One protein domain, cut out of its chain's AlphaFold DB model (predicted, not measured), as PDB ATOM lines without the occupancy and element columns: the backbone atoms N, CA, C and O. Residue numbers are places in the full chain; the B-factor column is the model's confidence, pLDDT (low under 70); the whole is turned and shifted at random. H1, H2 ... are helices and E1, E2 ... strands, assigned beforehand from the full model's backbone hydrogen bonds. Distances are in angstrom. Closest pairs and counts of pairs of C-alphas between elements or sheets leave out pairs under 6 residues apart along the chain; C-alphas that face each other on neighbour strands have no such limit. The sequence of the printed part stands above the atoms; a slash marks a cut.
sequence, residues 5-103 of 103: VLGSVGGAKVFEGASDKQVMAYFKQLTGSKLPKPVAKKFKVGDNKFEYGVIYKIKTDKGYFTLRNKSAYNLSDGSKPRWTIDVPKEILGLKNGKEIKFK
ATOM      1  N   VAL A   5     -44.968  18.752  42.970       58.19
ATOM      2  CA  VAL A   5     -45.453  19.790  42.052       58.19
ATOM      3  C   VAL A   5     -44.775  21.093  42.441       58.19
ATOM      4  O   VAL A   5     -45.025  21.607  43.524       58.19
ATOM      5  N   LEU A   6     -43.942  21.627  41.555       50.62
ATOM      6  CA  LEU A   6     -43.133  22.818  41.830       50.62
ATOM      7  C   LEU A   6     -43.861  24.132  41.506       50.62
ATOM      8  O   LEU A   6     -43.418  25.206  41.891       50.62
ATOM      9  N   GLY A   7     -44.993  24.054  40.802       54.72
ATOM     10  CA  GLY A   7     -45.810  25.203  40.414       54.72
ATOM     11  C   GLY A   7     -46.157  25.200  38.926       54.72
ATOM     12  O   GLY A   7     -45.950  24.211  38.215       54.72
ATOM     13  N   SER A   8     -46.731  26.310  38.459       50.50
ATOM     14  CA  SER A   8     -47.093  26.533  37.057       50.50
ATOM     15  C   SER A   8     -46.228  27.629  36.434       50.50
ATOM     16  O   SER A   8     -46.334  28.782  36.842       50.50
ATOM     17  N   VAL A   9     -45.422  27.306  35.418       52.38
ATOM     18  CA  VAL A   9     -44.622  28.294  34.665       52.38
ATOM     19  C   VAL A   9     -45.273  28.511  33.304       52.38
ATOM     20  O   VAL A   9     -45.440  27.559  32.542       52.38
ATOM     21  N   GLY A  10     -45.701  29.743  33.009       53.88
ATOM     22  CA  GLY A  10     -46.443  30.051  31.777       53.88
ATOM     23  C   GLY A  10     -47.751  29.254  31.634       53.88
ATOM     24  O   GLY A  10     -48.180  28.966  30.522       53.88
ATOM     25  N   GLY A  11     -48.345  28.826  32.756       63.97
ATOM     26  CA  GLY A  11     -49.532  27.961  32.800       63.97
ATOM     27  C   GLY A  11     -49.254  26.451  32.703       63.97
ATOM     28  O   GLY A  11     -50.184  25.659  32.872       63.97
ATOM     29  N   ALA A  12     -48.001  26.033  32.483       71.00
ATOM     30  CA  ALA A  12     -47.602  24.626  32.414       71.00
ATOM     31  C   ALA A  12     -47.232  24.074  33.798       71.00
ATOM     32  O   ALA A  12     -46.432  24.679  34.509       71.00
ATOM     33  N   LYS A  13     -47.777  22.911  34.172       82.06
ATOM     34  CA  LYS A  13     -47.492  22.262  35.465       82.06
ATOM     35  C   LYS A  13     -46.099  21.629  35.436       82.06
ATOM     36  O   LYS A  13     -45.833  20.832  34.538       82.06
ATOM     37  N   VAL A  14     -45.241  21.951  36.406       82.50
ATOM     38  CA  VAL A  14     -43.869  21.419  36.497       82.50
ATOM     39  C   VAL A  14     -43.753  20.418  37.649       82.50
ATOM     40  O   VAL A  14     -44.182  20.698  38.769       82.50
ATOM     41  N   PHE A  15     -43.167  19.258  37.366       87.06
ATOM     42  CA  PHE A  15     -42.837  18.205  38.324       87.06
ATOM     43  C   PHE A  15     -41.316  18.030  38.406       87.06
ATOM     44  O   PHE A  15     -40.647  18.060  37.374       87.06
ATOM     45  N   GLU A  16     -40.781  17.803  39.605       86.94
ATOM     46  CA  GLU A  16     -39.345  17.559  39.819       86.94
ATOM     47  C   GLU A  16     -39.077  16.165  40.391       86.94
ATOM     48  O   GLU A  16     -39.896  15.605  41.127       86.94
ATOM     49  N   GLY A  17     -37.929  15.596  40.012       87.44
ATOM     50  CA  GLY A  17     -37.420  14.336  40.563       87.44
ATOM     51  C   GLY A  17     -38.093  13.085  39.992       87.44
ATOM     52  O   GLY A  17     -37.866  11.975  40.475       87.44
ATOM     53  N   ALA A  18     -38.916  13.233  38.952       89.62
ATOM     54  CA  ALA A  18     -39.527  12.103  38.270       89.62
ATOM     55  C   ALA A  18     -38.493  11.387  37.388       89.62
ATOM     56  O   ALA A  18     -37.977  11.949  36.423       89.62
ATOM     57  N   SER A  19     -38.235  10.113  37.679       92.75
ATOM     58  CA  SER A  19     -37.462   9.243  36.787       92.75
ATOM     59  C   SER A  19     -38.176   9.043  35.446       92.75
ATOM     60  O   SER A  19     -39.408   9.069  35.373       92.75
ATOM     61  N   ASP A  20     -37.422   8.725  34.392       93.12
ATOM     62  CA  ASP A  20     -37.982   8.439  33.065       93.12
ATOM     63  C   ASP A  20     -39.073   7.359  33.128       93.12
ATOM     64  O   ASP A  20     -40.141   7.502  32.535       93.12
ATOM     65  N   LYS A  21     -38.868   6.304  33.930       93.06
ATOM     66  CA  LYS A  21     -39.862   5.238  34.128       93.06
ATOM     67  C   LYS A  21     -41.173   5.775  34.712       93.06
ATOM     68  O   LYS A  21     -42.244   5.338  34.288       93.06
ATOM     69  N   GLN A  22     -41.108   6.720  35.650       93.88
ATOM     70  CA  GLN A  22     -42.294   7.351  36.237       93.88
ATOM     71  C   GLN A  22     -42.997   8.280  35.245       93.88
ATOM     72  O   GLN A  22     -44.223   8.235  35.161       93.88
ATOM     73  N   VAL A  23     -42.252   9.055  34.452       95.00
ATOM     74  CA  VAL A  23     -42.825   9.899  33.388       95.00
ATOM     75  C   VAL A  23     -43.565   9.040  32.358       95.00
ATOM     76  O   VAL A  23     -44.713   9.320  32.016       95.00
ATOM     77  N   MET A  24     -42.950   7.941  31.916       94.88
ATOM     78  CA  MET A  24     -43.566   7.001  30.974       94.88
ATOM     79  C   MET A  24     -44.809   6.328  31.563       94.88
ATOM     80  O   MET A  24     -45.815   6.173  30.871       94.88
ATOM     81  N   ALA A  25     -44.757   5.920  32.834       93.75
ATOM     82  CA  ALA A  25     -45.903   5.335  33.526       93.75
ATOM     83  C   ALA A  25     -47.059   6.337  33.643       93.75
ATOM     84  O   ALA A  25     -48.201   5.984  33.359       93.75
ATOM     85  N   TYR A  26     -46.760   7.595  33.976       93.44
ATOM     86  CA  TYR A  26     -47.760   8.653  34.011       93.44
ATOM     87  C   TYR A  26     -48.402   8.891  32.652       93.44
ATOM     88  O   TYR A  26     -49.619   8.979  32.557       93.44
ATOM     89  N   PHE A  27     -47.600   8.958  31.590       94.06
ATOM     90  CA  PHE A  27     -48.112   9.157  30.241       94.06
ATOM     91  C   PHE A  27     -49.044   8.014  29.807       94.06
ATOM     92  O   PHE A  27     -50.108   8.262  29.243       94.06
ATOM     93  N   LYS A  28     -48.708   6.761  30.143       93.50
ATOM     94  CA  LYS A  28     -49.603   5.610  29.924       93.50
ATOM     95  C   LYS A  28     -50.907   5.751  30.708       93.50
ATOM     96  O   LYS A  28     -51.975   5.564  30.138       93.50
ATOM     97  N   GLN A  29     -50.828   6.116  31.990       92.25
ATOM     98  CA  GLN A  29     -52.008   6.321  32.836       92.25
ATOM     99  C   GLN A  29     -52.902   7.445  32.293       92.25
ATOM    100  O   GLN A  29     -54.115   7.283  32.230       92.25
ATOM    101  N   LEU A  30     -52.305   8.558  31.864       89.25
ATOM    102  CA  LEU A  30     -53.016   9.722  31.338       89.25
ATOM    103  C   LEU A  30     -53.739   9.421  30.019       89.25
ATOM    104  O   LEU A  30     -54.812   9.957  29.764       89.25
ATOM    105  N   THR A  31     -53.148   8.572  29.178       90.81
ATOM    106  CA  THR A  31     -53.697   8.217  27.861       90.81
ATOM    107  C   THR A  31     -54.536   6.937  27.858       90.81
ATOM    108  O   THR A  31     -55.131   6.611  26.833       90.81
ATOM    109  N   GLY A  32     -54.544   6.175  28.957       91.25
ATOM    110  CA  GLY A  32     -55.174   4.850  29.031       91.25
ATOM    111  C   GLY A  32     -54.594   3.828  28.046       91.25
ATOM    112  O   GLY A  32     -55.207   2.798  27.787       91.25
ATOM    113  N   SER A  33     -53.429   4.120  27.463       90.81
ATOM    114  CA  SER A  33     -52.880   3.405  26.314       90.81
ATOM    115  C   SER A  33     -51.479   2.874  26.598       90.81
ATOM    116  O   SER A  33     -50.711   3.425  27.393       90.81
ATOM    117  N   LYS A  34     -51.108   1.788  25.912       92.69
ATOM    118  CA  LYS A  34     -49.719   1.315  25.911       92.69
ATOM    119  C   LYS A  34     -48.827   2.365  25.243       92.69
ATOM    120  O   LYS A  34     -49.245   3.068  24.327       92.69
ATOM    121  N   LEU A  35     -47.578   2.448  25.697       93.31
ATOM    122  CA  LEU A  35     -46.606   3.372  25.117       93.31
ATOM    123  C   LEU A  35     -46.236   2.883  23.705       93.31
ATOM    124  O   LEU A  35     -45.833   1.724  23.573       93.31
ATOM    125  N   PRO A  36     -46.379   3.719  22.662       94.19
ATOM    126  CA  PRO A  36     -46.025   3.341  21.301       94.19
ATOM    127  C   PRO A  36     -44.503   3.235  21.140       94.19
ATOM    128  O   PRO A  36     -43.738   3.618  22.028       94.19
ATOM    129  N   LYS A  37     -44.049   2.752  19.978       95.00
ATOM    130  CA  LYS A  37     -42.625   2.829  19.628       95.00
ATOM    131  C   LYS A  37     -42.195   4.306  19.558       95.00
ATOM    132  O   LYS A  37     -42.915   5.097  18.941       95.00
ATOM    133  N   PRO A  38     -41.061   4.690  20.173       95.62
ATOM    134  CA  PRO A  38     -40.551   6.048  20.055       95.62
ATOM    135  C   PRO A  38     -40.134   6.337  18.619       95.62
ATOM    136  O   PRO A  38     -39.617   5.467  17.919       95.62
ATOM    137  N   VAL A  39     -40.296   7.590  18.211       96.31
ATOM    138  CA  VAL A  39     -39.772   8.100  16.943       96.31
ATOM    139  C   VAL A  39     -38.666   9.105  17.245       96.31
ATOM    140  O   VAL A  39     -38.820   9.952  18.124       96.31
ATOM    141  N   ALA A  40     -37.550   9.025  16.525       96.00
ATOM    142  CA  ALA A  40     -36.524  10.059  16.572       96.00
ATOM    143  C   ALA A  40     -36.963  11.255  15.716       96.00
ATOM    144  O   ALA A  40     -37.358  11.095  14.561       96.00
ATOM    145  N   LYS A  41     -36.911  12.467  16.270       94.69
ATOM    146  CA  LYS A  41     -37.291  13.695  15.564       94.69
ATOM    147  C   LYS A  41     -36.360  14.840  15.935       94.69
ATOM    148  O   LYS A  41     -35.839  14.892  17.043       94.69
ATOM    149  N   LYS A  42     -36.164  15.769  15.002       94.62
ATOM    150  CA  LYS A  42     -35.408  17.001  15.224       94.62
ATOM    151  C   LYS A  42     -36.298  18.041  15.922       94.62
ATOM    152  O   LYS A  42     -37.397  18.329  15.449       94.62
ATOM    153  N   PHE A  43     -35.831  18.599  17.036       91.12
ATOM    154  CA  PHE A  43     -36.523  19.601  17.851       91.12
ATOM    155  C   PHE A  43     -35.732  20.895  17.891       91.12
ATOM    156  O   PHE A  43     -34.514  20.860  18.034       91.12
ATOM    157  N   LYS A  44     -36.427  22.034  17.846       90.25
ATOM    158  CA  LYS A  44     -35.829  23.316  18.222       90.25
ATOM    159  C   LYS A  44     -35.533  23.285  19.724       90.25
ATOM    160  O   LYS A  44     -36.417  22.932  20.502       90.25
ATOM    161  N   VAL A  45     -34.313  23.638  20.121       88.81
ATOM    162  CA  VAL A  45     -33.857  23.665  21.531       88.81
ATOM    163  C   VAL A  45     -33.385  25.050  21.985       88.81
ATOM    164  O   VAL A  45     -32.982  25.233  23.131       88.81
ATOM    165  N   GLY A  46     -33.466  26.039  21.100       84.81
ATOM    166  CA  GLY A  46     -33.113  27.431  21.344       84.81
ATOM    167  C   GLY A  46     -33.112  28.203  20.029       84.81
ATOM    168  O   GLY A  46     -33.576  27.690  19.003       84.81
ATOM    169  N   ASP A  47     -32.580  29.419  20.040       83.75
ATOM    170  CA  ASP A  47     -32.504  30.245  18.837       83.75
ATOM    171  C   ASP A  47     -31.590  29.609  17.796       83.75
ATOM    172  O   ASP A  47     -30.427  29.317  18.059       83.75
ATOM    173  N   ASN A  48     -32.169  29.319  16.626       85.44
ATOM    174  CA  ASN A  48     -31.524  28.657  15.488       85.44
ATOM    175  C   ASN A  48     -30.809  27.328  15.806       85.44
ATOM    176  O   ASN A  48     -30.039  26.829  14.988       85.44
ATOM    177  N   LYS A  49     -31.096  26.707  16.960       91.00
ATOM    178  CA  LYS A  49     -30.497  25.437  17.387       91.00
ATOM    179  C   LYS A  49     -31.508  24.308  17.364       91.00
ATOM    180  O   LYS A  49     -32.630  24.437  17.865       91.00
ATOM    181  N   PHE A  50     -31.070  23.176  16.823       92.88
ATOM    182  CA  PHE A  50     -31.882  21.984  16.672       92.88
ATOM    183  C   PHE A  50     -31.121  20.725  17.078       92.88
ATOM    184  O   PHE A  50     -29.989  20.525  16.651       92.88
ATOM    185  N   GLU A  51     -31.784  19.839  17.815       93.19
ATOM    186  CA  GLU A  51     -31.224  18.566  18.277       93.19
ATOM    187  C   GLU A  51     -32.189  17.414  18.013       93.19
ATOM    188  O   GLU A  51     -33.407  17.602  17.980       93.19
ATOM    189  N   TYR A  52     -31.653  16.205  17.854       94.50
ATOM    190  CA  TYR A  52     -32.483  15.007  17.843       94.50
ATOM    191  C   TYR A  52     -32.982  14.687  19.255       94.50
ATOM    192  O   TYR A  52     -32.258  14.783  20.245       94.50
ATOM    193  N   GLY A  53     -34.246  14.297  19.329       94.75
ATOM    194  CA  GLY A  53     -34.903  13.800  20.525       94.75
ATOM    195  C   GLY A  53     -35.860  12.672  20.174       94.75
ATOM    196  O   GLY A  53     -36.052  12.338  19.004       94.75
ATOM    197  N   VAL A  54     -36.487  12.105  21.196       96.62
ATOM    198  CA  VAL A  54     -37.507  11.069  21.053       96.62
ATOM    199  C   VAL A  54     -38.893  11.639  21.317       96.62
ATOM    200  O   VAL A  54     -39.079  12.495  22.186       96.62
ATOM    201  N   ILE A  55     -39.869  11.144  20.559       96.75
ATOM    202  CA  ILE A  55     -41.286  11.469  20.710       96.75
ATOM    203  C   ILE A  55     -42.136  10.211  20.745       96.75
ATOM    204  O   ILE A  55     -41.966   9.301  19.935       96.75
ATOM    205  N   TYR A  56     -43.095  10.210  21.661       96.81
ATOM    206  CA  TYR A  56     -44.193   9.262  21.722       96.81
ATOM    207  C   TYR A  56     -45.477  10.027  21.436       96.81
ATOM    208  O   TYR A  56     -45.741  11.054  22.064       96.81
ATOM    209  N   LYS A  57     -46.273   9.545  20.484       95.69
ATOM    210  CA  LYS A  57     -47.517  10.199  20.082       95.69
ATOM    211  C   LYS A  57     -48.656   9.194  20.122       95.69
ATOM    212  O   LYS A  57     -48.575   8.152  19.479       95.69
ATOM    213  N   ILE A  58     -49.700   9.514  20.878       94.94
ATOM    214  CA  ILE A  58     -50.896   8.681  21.013       94.94
ATOM    215  C   ILE A  58     -52.074   9.482  20.473       94.94
ATOM    216  O   ILE A  58     -52.333  10.597  20.930       94.94
ATOM    217  N   LYS A  59     -52.745   8.924  19.463       92.19
ATOM    218  CA  LYS A  59     -53.978   9.481  18.908       92.19
ATOM    219  C   LYS A  59     -55.152   9.054  19.776       92.19
ATOM    220  O   LYS A  59     -55.265   7.881  20.111       92.19
ATOM    221  N   THR A  60     -56.024   9.997  20.080       87.06
ATOM    222  CA  THR A  60     -57.342   9.765  20.662       87.06
ATOM    223  C   THR A  60     -58.385  10.458  19.789       87.06
ATOM    224  O   THR A  60     -58.046  11.261  18.912       87.06
ATOM    225  N   ASP A  61     -59.661  10.198  20.050       87.38
ATOM    226  CA  ASP A  61     -60.764  10.885  19.362       87.38
ATOM    227  C   ASP A  61     -60.762  12.398  19.627       87.38
ATOM    228  O   ASP A  61     -61.300  13.186  18.856       87.38
ATOM    229  N   LYS A  62     -60.101  12.812  20.713       84.38
ATOM    230  CA  LYS A  62     -60.003  14.191  21.194       84.38
ATOM    231  C   LYS A  62     -58.617  14.797  20.945       84.38
ATOM    232  O   LYS A  62     -58.193  15.689  21.672       84.38
ATOM    233  N   GLY A  63     -57.879  14.297  19.954       89.12
ATOM    234  CA  GLY A  63     -56.595  14.855  19.530       89.12
ATOM    235  C   GLY A  63     -55.396  13.970  19.860       89.12
ATOM    236  O   GLY A  63     -55.483  12.747  19.877       89.12
ATOM    237  N   TYR A  64     -54.230  14.585  20.058       92.56
ATOM    238  CA  TYR A  64     -52.986  13.850  20.276       92.56
ATOM    239  C   TYR A  64     -52.356  14.208  21.606       92.56
ATOM    240  O   TYR A  64     -52.019  15.365  21.848       92.56
ATOM    241  N   PHE A  65     -52.089  13.184  22.407       94.94
ATOM    242  CA  PHE A  65     -51.103  13.291  23.465       94.94
ATOM    243  C   PHE A  65     -49.710  13.121  22.879       94.94
ATOM    244  O   PHE A  65     -49.459  12.191  22.103       94.94
ATOM    245  N   THR A  66     -48.798  13.998  23.279       95.62
ATOM    246  CA  THR A  66     -47.404  13.948  22.837       95.62
ATOM    247  C   THR A  66     -46.483  13.970  24.043       95.62
ATOM    248  O   THR A  66     -46.584  14.877  24.851       95.62
ATOM    249  N   LEU A  67     -45.576  13.001  24.158       96.81
ATOM    250  CA  LEU A  67     -44.486  13.000  25.135       96.81
ATOM    251  C   LEU A  67     -43.157  13.159  24.394       96.81
ATOM    252  O   LEU A  67     -42.876  12.388  23.476       96.81
ATOM    253  N   ARG A  68     -42.333  14.134  24.788       96.50
ATOM    254  CA  ARG A  68     -41.049  14.463  24.137       96.50
ATOM    255  C   ARG A  68     -39.954  14.783  25.149       96.50
ATOM    256  O   ARG A  68     -40.253  15.361  26.188       96.50
ATOM    257  N   ASN A  69     -38.697  14.459  24.827       95.50
ATOM    258  CA  ASN A  69     -37.537  14.706  25.706       95.50
ATOM    259  C   ASN A  69     -36.696  15.941  25.334       95.50
ATOM    260  O   ASN A  69     -35.552  16.087  25.761       95.50
ATOM    261  N   LYS A  70     -37.229  16.806  24.472       93.75
ATOM    262  CA  LYS A  70     -36.595  18.064  24.075       93.75
ATOM    263  C   LYS A  70     -37.619  19.183  24.136       93.75
ATOM    264  O   LYS A  70     -38.782  18.996  23.768       93.75
ATOM    265  N   SER A  71     -37.169  20.359  24.562       88.75
ATOM    266  CA  SER A  71     -37.995  21.560  24.631       88.75
ATOM    267  C   SER A  71     -37.263  22.772  24.075       88.75
ATOM    268  O   SER A  71     -36.082  22.995  24.351       88.75
ATOM    269  N   ALA A  72     -38.003  23.581  23.319       86.00
ATOM    270  CA  ALA A  72     -37.505  24.835  22.771       86.00
ATOM    271  C   ALA A  72     -37.195  25.857  23.871       86.00
ATOM    272  O   ALA A  72     -36.258  26.635  23.732       86.00
ATOM    273  N   TYR A  73     -37.921  25.798  24.988       84.44
ATOM    274  CA  TYR A  73     -37.880  26.815  26.032       84.44
ATOM    275  C   TYR A  73     -37.292  26.267  27.327       84.44
ATOM    276  O   TYR A  73     -37.448  25.085  27.647       84.44
ATOM    277  N   ASN A  74     -36.609  27.142  28.058       88.12
ATOM    278  CA  ASN A  74     -36.154  26.856  29.412       88.12
ATOM    279  C   ASN A  74     -37.331  26.983  30.389       88.12
ATOM    280  O   ASN A  74     -38.363  27.589  30.084       88.12
ATOM    281  N   LEU A  75     -37.175  26.380  31.560       87.38
ATOM    282  CA  LEU A  75     -37.981  26.661  32.737       87.38
ATOM    283  C   LEU A  75     -37.575  28.024  33.323       87.38
ATOM    284  O   LEU A  75     -36.567  28.611  32.927       87.38
ATOM    285  N   SER A  76     -38.372  28.542  34.259       81.94
ATOM    286  CA  SER A  76     -38.138  29.856  34.882       81.94
ATOM    287  C   SER A  76     -36.821  29.940  35.655       81.94
ATOM    288  O   SER A  76     -36.271  31.022  35.799       81.94
ATOM    289  N   ASP A  77     -36.308  28.804  36.126       83.19
ATOM    290  CA  ASP A  77     -35.008  28.680  36.794       83.19
ATOM    291  C   ASP A  77     -33.829  28.532  35.808       83.19
ATOM    292  O   ASP A  77     -32.707  28.242  36.213       83.19
ATOM    293  N   GLY A  78     -34.077  28.682  34.504       85.50
ATOM    294  CA  GLY A  78     -33.077  28.546  33.446       85.50
ATOM    295  C   GLY A  78     -32.781  27.105  33.024       85.50
ATOM    296  O   GLY A  78     -32.164  26.903  31.975       85.50
ATOM    297  N   SER A  79     -33.254  26.098  33.764       88.44
ATOM    298  CA  SER A  79     -33.038  24.689  33.422       88.44
ATOM    299  C   SER A  79     -33.880  24.249  32.217       88.44
ATOM    300  O   SER A  79     -34.882  24.871  31.856       88.44
ATOM    301  N   LYS A  80     -33.485  23.159  31.551       89.25
ATOM    302  CA  LYS A  80     -34.292  22.539  30.488       89.25
ATOM    303  C   LYS A  80     -35.194  21.459  31.086       89.25
ATOM    304  O   LYS A  80     -34.696  20.625  31.840       89.25
ATOM    305  N   PRO A  81     -36.484  21.395  30.708       91.75
ATOM    306  CA  PRO A  81     -37.300  20.248  31.075       91.75
ATOM    307  C   PRO A  81     -36.752  18.996  30.381       91.75
ATOM    308  O   PRO A  81     -36.480  19.002  29.177       91.75
ATOM    309  N   ARG A  82     -36.614  17.918  31.149       93.69
ATOM    310  CA  ARG A  82     -36.183  16.603  30.672       93.69
ATOM    311  C   ARG A  82     -37.254  15.950  29.808       93.69
ATOM    312  O   ARG A  82     -36.936  15.346  28.790       93.69
ATOM    313  N   TRP A  83     -38.516  16.094  30.209       95.56
ATOM    314  CA  TRP A  83     -39.674  15.614  29.460       95.56
ATOM    315  C   TRP A  83     -40.791  16.652  29.452       95.56
ATOM    316  O   TRP A  83     -41.011  17.358  30.436       95.56
ATOM    317  N   THR A  84     -41.542  16.686  28.357       95.12
ATOM    318  CA  THR A  84     -42.764  17.479  28.221       95.12
ATOM    319  C   THR A  84     -43.883  16.596  27.688       95.12
ATOM    320  O   THR A  84     -43.679  15.867  26.717       95.12
ATOM    321  N   ILE A  85     -45.058  16.684  28.310       94.75
ATOM    322  CA  ILE A  85     -46.309  16.123  27.808       94.75
ATOM    323  C   ILE A  85     -47.186  17.265  27.306       94.75
ATOM    324  O   ILE A  85     -47.566  18.138  28.083       94.75
ATOM    325  N   ASP A  86     -47.553  17.212  26.034       93.44
ATOM    326  CA  ASP A  86     -48.567  18.075  25.446       93.44
ATOM    327  C   ASP A  86     -49.925  17.363  25.561       93.44
ATOM    328  O   ASP A  86     -50.110  16.255  25.041       93.44
ATOM    329  N   VAL A  87     -50.859  17.985  26.283       91.75
ATOM    330  CA  VAL A  87     -52.219  17.485  26.518       91.75
ATOM    331  C   VAL A  87     -53.199  18.259  25.629       91.75
ATOM    332  O   VAL A  87     -53.247  19.493  25.718       91.75
ATOM    333  N   PRO A  88     -53.989  17.573  24.782       90.25
ATOM    334  CA  PRO A  88     -54.893  18.238  23.853       90.25
ATOM    335  C   PRO A  88     -56.033  18.946  24.595       90.25
ATOM    336  O   PRO A  88     -56.525  18.491  25.631       90.25
ATOM    337  N   LYS A  89     -56.444  20.095  24.057       87.69
ATOM    338  CA  LYS A  89     -57.397  21.017  24.693       87.69
ATOM    339  C   LYS A  89     -58.796  20.423  24.826       87.69
ATOM    340  O   LYS A  89     -59.480  20.678  25.813       87.69
ATOM    341  N   GLU A  90     -59.178  19.582  23.872       87.25
ATOM    342  CA  GLU A  90     -60.473  18.913  23.778       87.25
ATOM    343  C   GLU A  90     -60.667  17.914  24.925       87.25
ATOM    344  O   GLU A  90     -61.780  17.720  25.406       87.25
ATOM    345  N   ILE A  91     -59.576  17.311  25.414       83.56
ATOM    346  CA  ILE A  91     -59.605  16.435  26.593       83.56
ATOM    347  C   ILE A  91     -59.789  17.237  27.876       83.56
ATOM    348  O   ILE A  91     -60.417  16.757  28.816       83.56
ATOM    349  N   LEU A  92     -59.262  18.458  27.915       82.19
ATOM    350  CA  LEU A  92     -59.331  19.322  29.088       82.19
ATOM    351  C   LEU A  92     -60.599  20.185  29.130       82.19
ATOM    352  O   LEU A  92     -60.838  20.837  30.143       82.19
ATOM    353  N   GLY A  93     -61.382  20.234  28.045       82.81
ATOM    354  CA  GLY A  93     -62.499  21.172  27.910       82.81
ATOM    355  C   GLY A  93     -62.042  22.637  27.903       82.81
ATOM    356  O   GLY A  93     -62.755  23.513  28.387       82.81
ATOM    357  N   LEU A  94     -60.830  22.910  27.409       84.06
ATOM    358  CA  LEU A  94     -60.210  24.237  27.435       84.06
ATOM    359  C   LEU A  94     -60.098  24.840  26.033       84.06
ATOM    360  O   LEU A  94     -60.071  24.135  25.027       84.06
ATOM    361  N   LYS A  95     -59.950  26.170  25.963       83.62
ATOM    362  CA  LYS A  95     -59.665  26.875  24.700       83.62
ATOM    363  C   LYS A  95     -58.293  26.510  24.119       83.62
ATOM    364  O   LYS A  95     -58.138  26.478  22.902       83.62
ATOM    365  N   ASN A  96     -57.326  26.212  24.991       82.62
ATOM    366  CA  ASN A  96     -55.941  25.884  24.654       82.62
ATOM    367  C   ASN A  96     -55.493  24.606  25.373       82.62
ATOM    368  O   ASN A  96     -56.008  24.274  26.442       82.62
ATOM    369  N   GLY A  97     -54.531  23.896  24.777       84.62
ATOM    370  CA  GLY A  97     -53.937  22.705  25.384       84.62
ATOM    371  C   GLY A  97     -53.096  23.080  26.599       84.62
ATOM    372  O   GLY A  97     -52.805  24.257  26.824       84.62
ATOM    373  N   LYS A  98     -52.684  22.082  27.380       88.50
ATOM    374  CA  LYS A  98     -51.734  22.295  28.478       88.50
ATOM    375  C   LYS A  98     -50.463  21.503  28.246       88.50
ATOM    376  O   LYS A  98     -50.509  20.369  27.777       88.50
ATOM    377  N   GLU A  99     -49.344  22.094  28.639       91.19
ATOM    378  CA  GLU A  99     -48.080  21.381  28.772       91.19
ATOM    379  C   GLU A  99     -47.884  20.945  30.232       91.19
ATOM    380  O   GLU A  99     -48.166  21.691  31.176       91.19
ATOM    381  N   ILE A 100     -47.368  19.734  30.416       91.56
ATOM    382  CA  ILE A 100     -46.851  19.232  31.689       91.56
ATOM    383  C   ILE A 100     -45.356  18.995  31.504       91.56
ATOM    384  O   ILE A 100     -44.959  18.317  30.560       91.56
ATOM    385  N   LYS A 101     -44.525  19.547  32.382       92.75
ATOM    386  CA  LYS A 101     -43.062  19.488  32.278       92.75
ATOM    387  C   LYS A 101     -42.470  18.718  33.450       92.75
ATOM    388  O   LYS A 101     -42.964  18.821  34.569       92.75
ATOM    389  N   PHE A 102     -41.401  17.980  33.187       92.62
ATOM    390  CA  PHE A 102     -40.648  17.216  34.179       92.62
ATOM    391  C   PHE A 102     -39.189  17.656  34.134       92.62
ATOM    392  O   PHE A 102     -38.630  17.736  33.035       92.62
ATOM    393  N   LYS A 103     -38.584  17.928  35.290       87.81
ATOM    394  CA  LYS A 103     -37.149  18.204  35.420       87.81
ATOM    395  C   LYS A 103     -36.481  17.222  36.385       87.81
ATOM    396  O   LYS A 103     -37.106  16.890  37.420       87.81
TER     397      LYS A 103
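Overview. This is residues 5 to 103 of the 103 residues of an uncharacterized protein of bacterium endosymbiont of Bathymodiolus sp. 5 South (UniProt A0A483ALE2). One strongly twisted sheet of seven strands has a single helix, H1, packed along one face, while the short H2 only grazes the sheet. Toward the edge strand E3, the long inner strand E4 bends at residue 52, and its residues 49 to 55 pair with E3 in a hairpin at that end of the sheet. The 99 printed residues run E1, E2, H1, E3, E4, E5, E6, H2, E7; the mixed sheet has the order E1, E2, E7, E6, E5, E4, E3. The class is mixed, helices and strands, and the whole is compact, with a radius of gyration of the C-alphas of 13.2 A and spans of 34 by 29 by 27 A.

Along the chain. E1, residues 5 to 9, begins at C-alpha 5 (-45.453, 19.790, 42.052). E2 is residues 12 to 16, and H1, residues 20 to 31, is 16.6 A long. E3 is residues 39 to 46, 20.9 A; E4 is residues 49 to 60, 31.3 A, and bends by 69 degrees at residue 52. E5 is residues 63 to 68, E6 83 to 87 and H2 89 to 92. E7, residues 98 to 102, ends at C-alpha 102 (-40.648, 17.216, 34.179).

Arrangement. E1 and E2 form an antiparallel hairpin, with N 6 and O 14 2.9 A apart. E2 and E7 are parallel, N 15 and O 101 at 2.8 A. E7 and E6 are antiparallel, N 85 and O 100 at 2.8 A. E3, E4, E5 and E6 form a meander, each strand the antiparallel neighbour of the one before: N 41 and O 53 are 2.9 A apart, N 56 and O 67 2.8 A, N 86 and O 66 2.8 A. Pairing is staggered: E4 pairs with E3 over residues 49 to 55 and with E5 over 55 to 60. H1 is on the sheet in two layers, a helix on one face, at a height of 8.7 A over E6 and E5; it runs along the strands, at 4 degrees to E6 on the local plane. The closest C-alphas of H1 and E6 are those of Phe 27 and Ile 85, 7.6 A apart. In H1 every O i to N i+4 pair is within hydrogen-bond range; H2 is too short for one.

Size, cuts and confidence. The C-alphas farthest apart, of Gly 32 and Asn 48, are 36.2 A apart. The printed part has no cut. The link from E5 to E6, residues 69 to 82, is long. Residues 5 to 11 have pLDDT under 70.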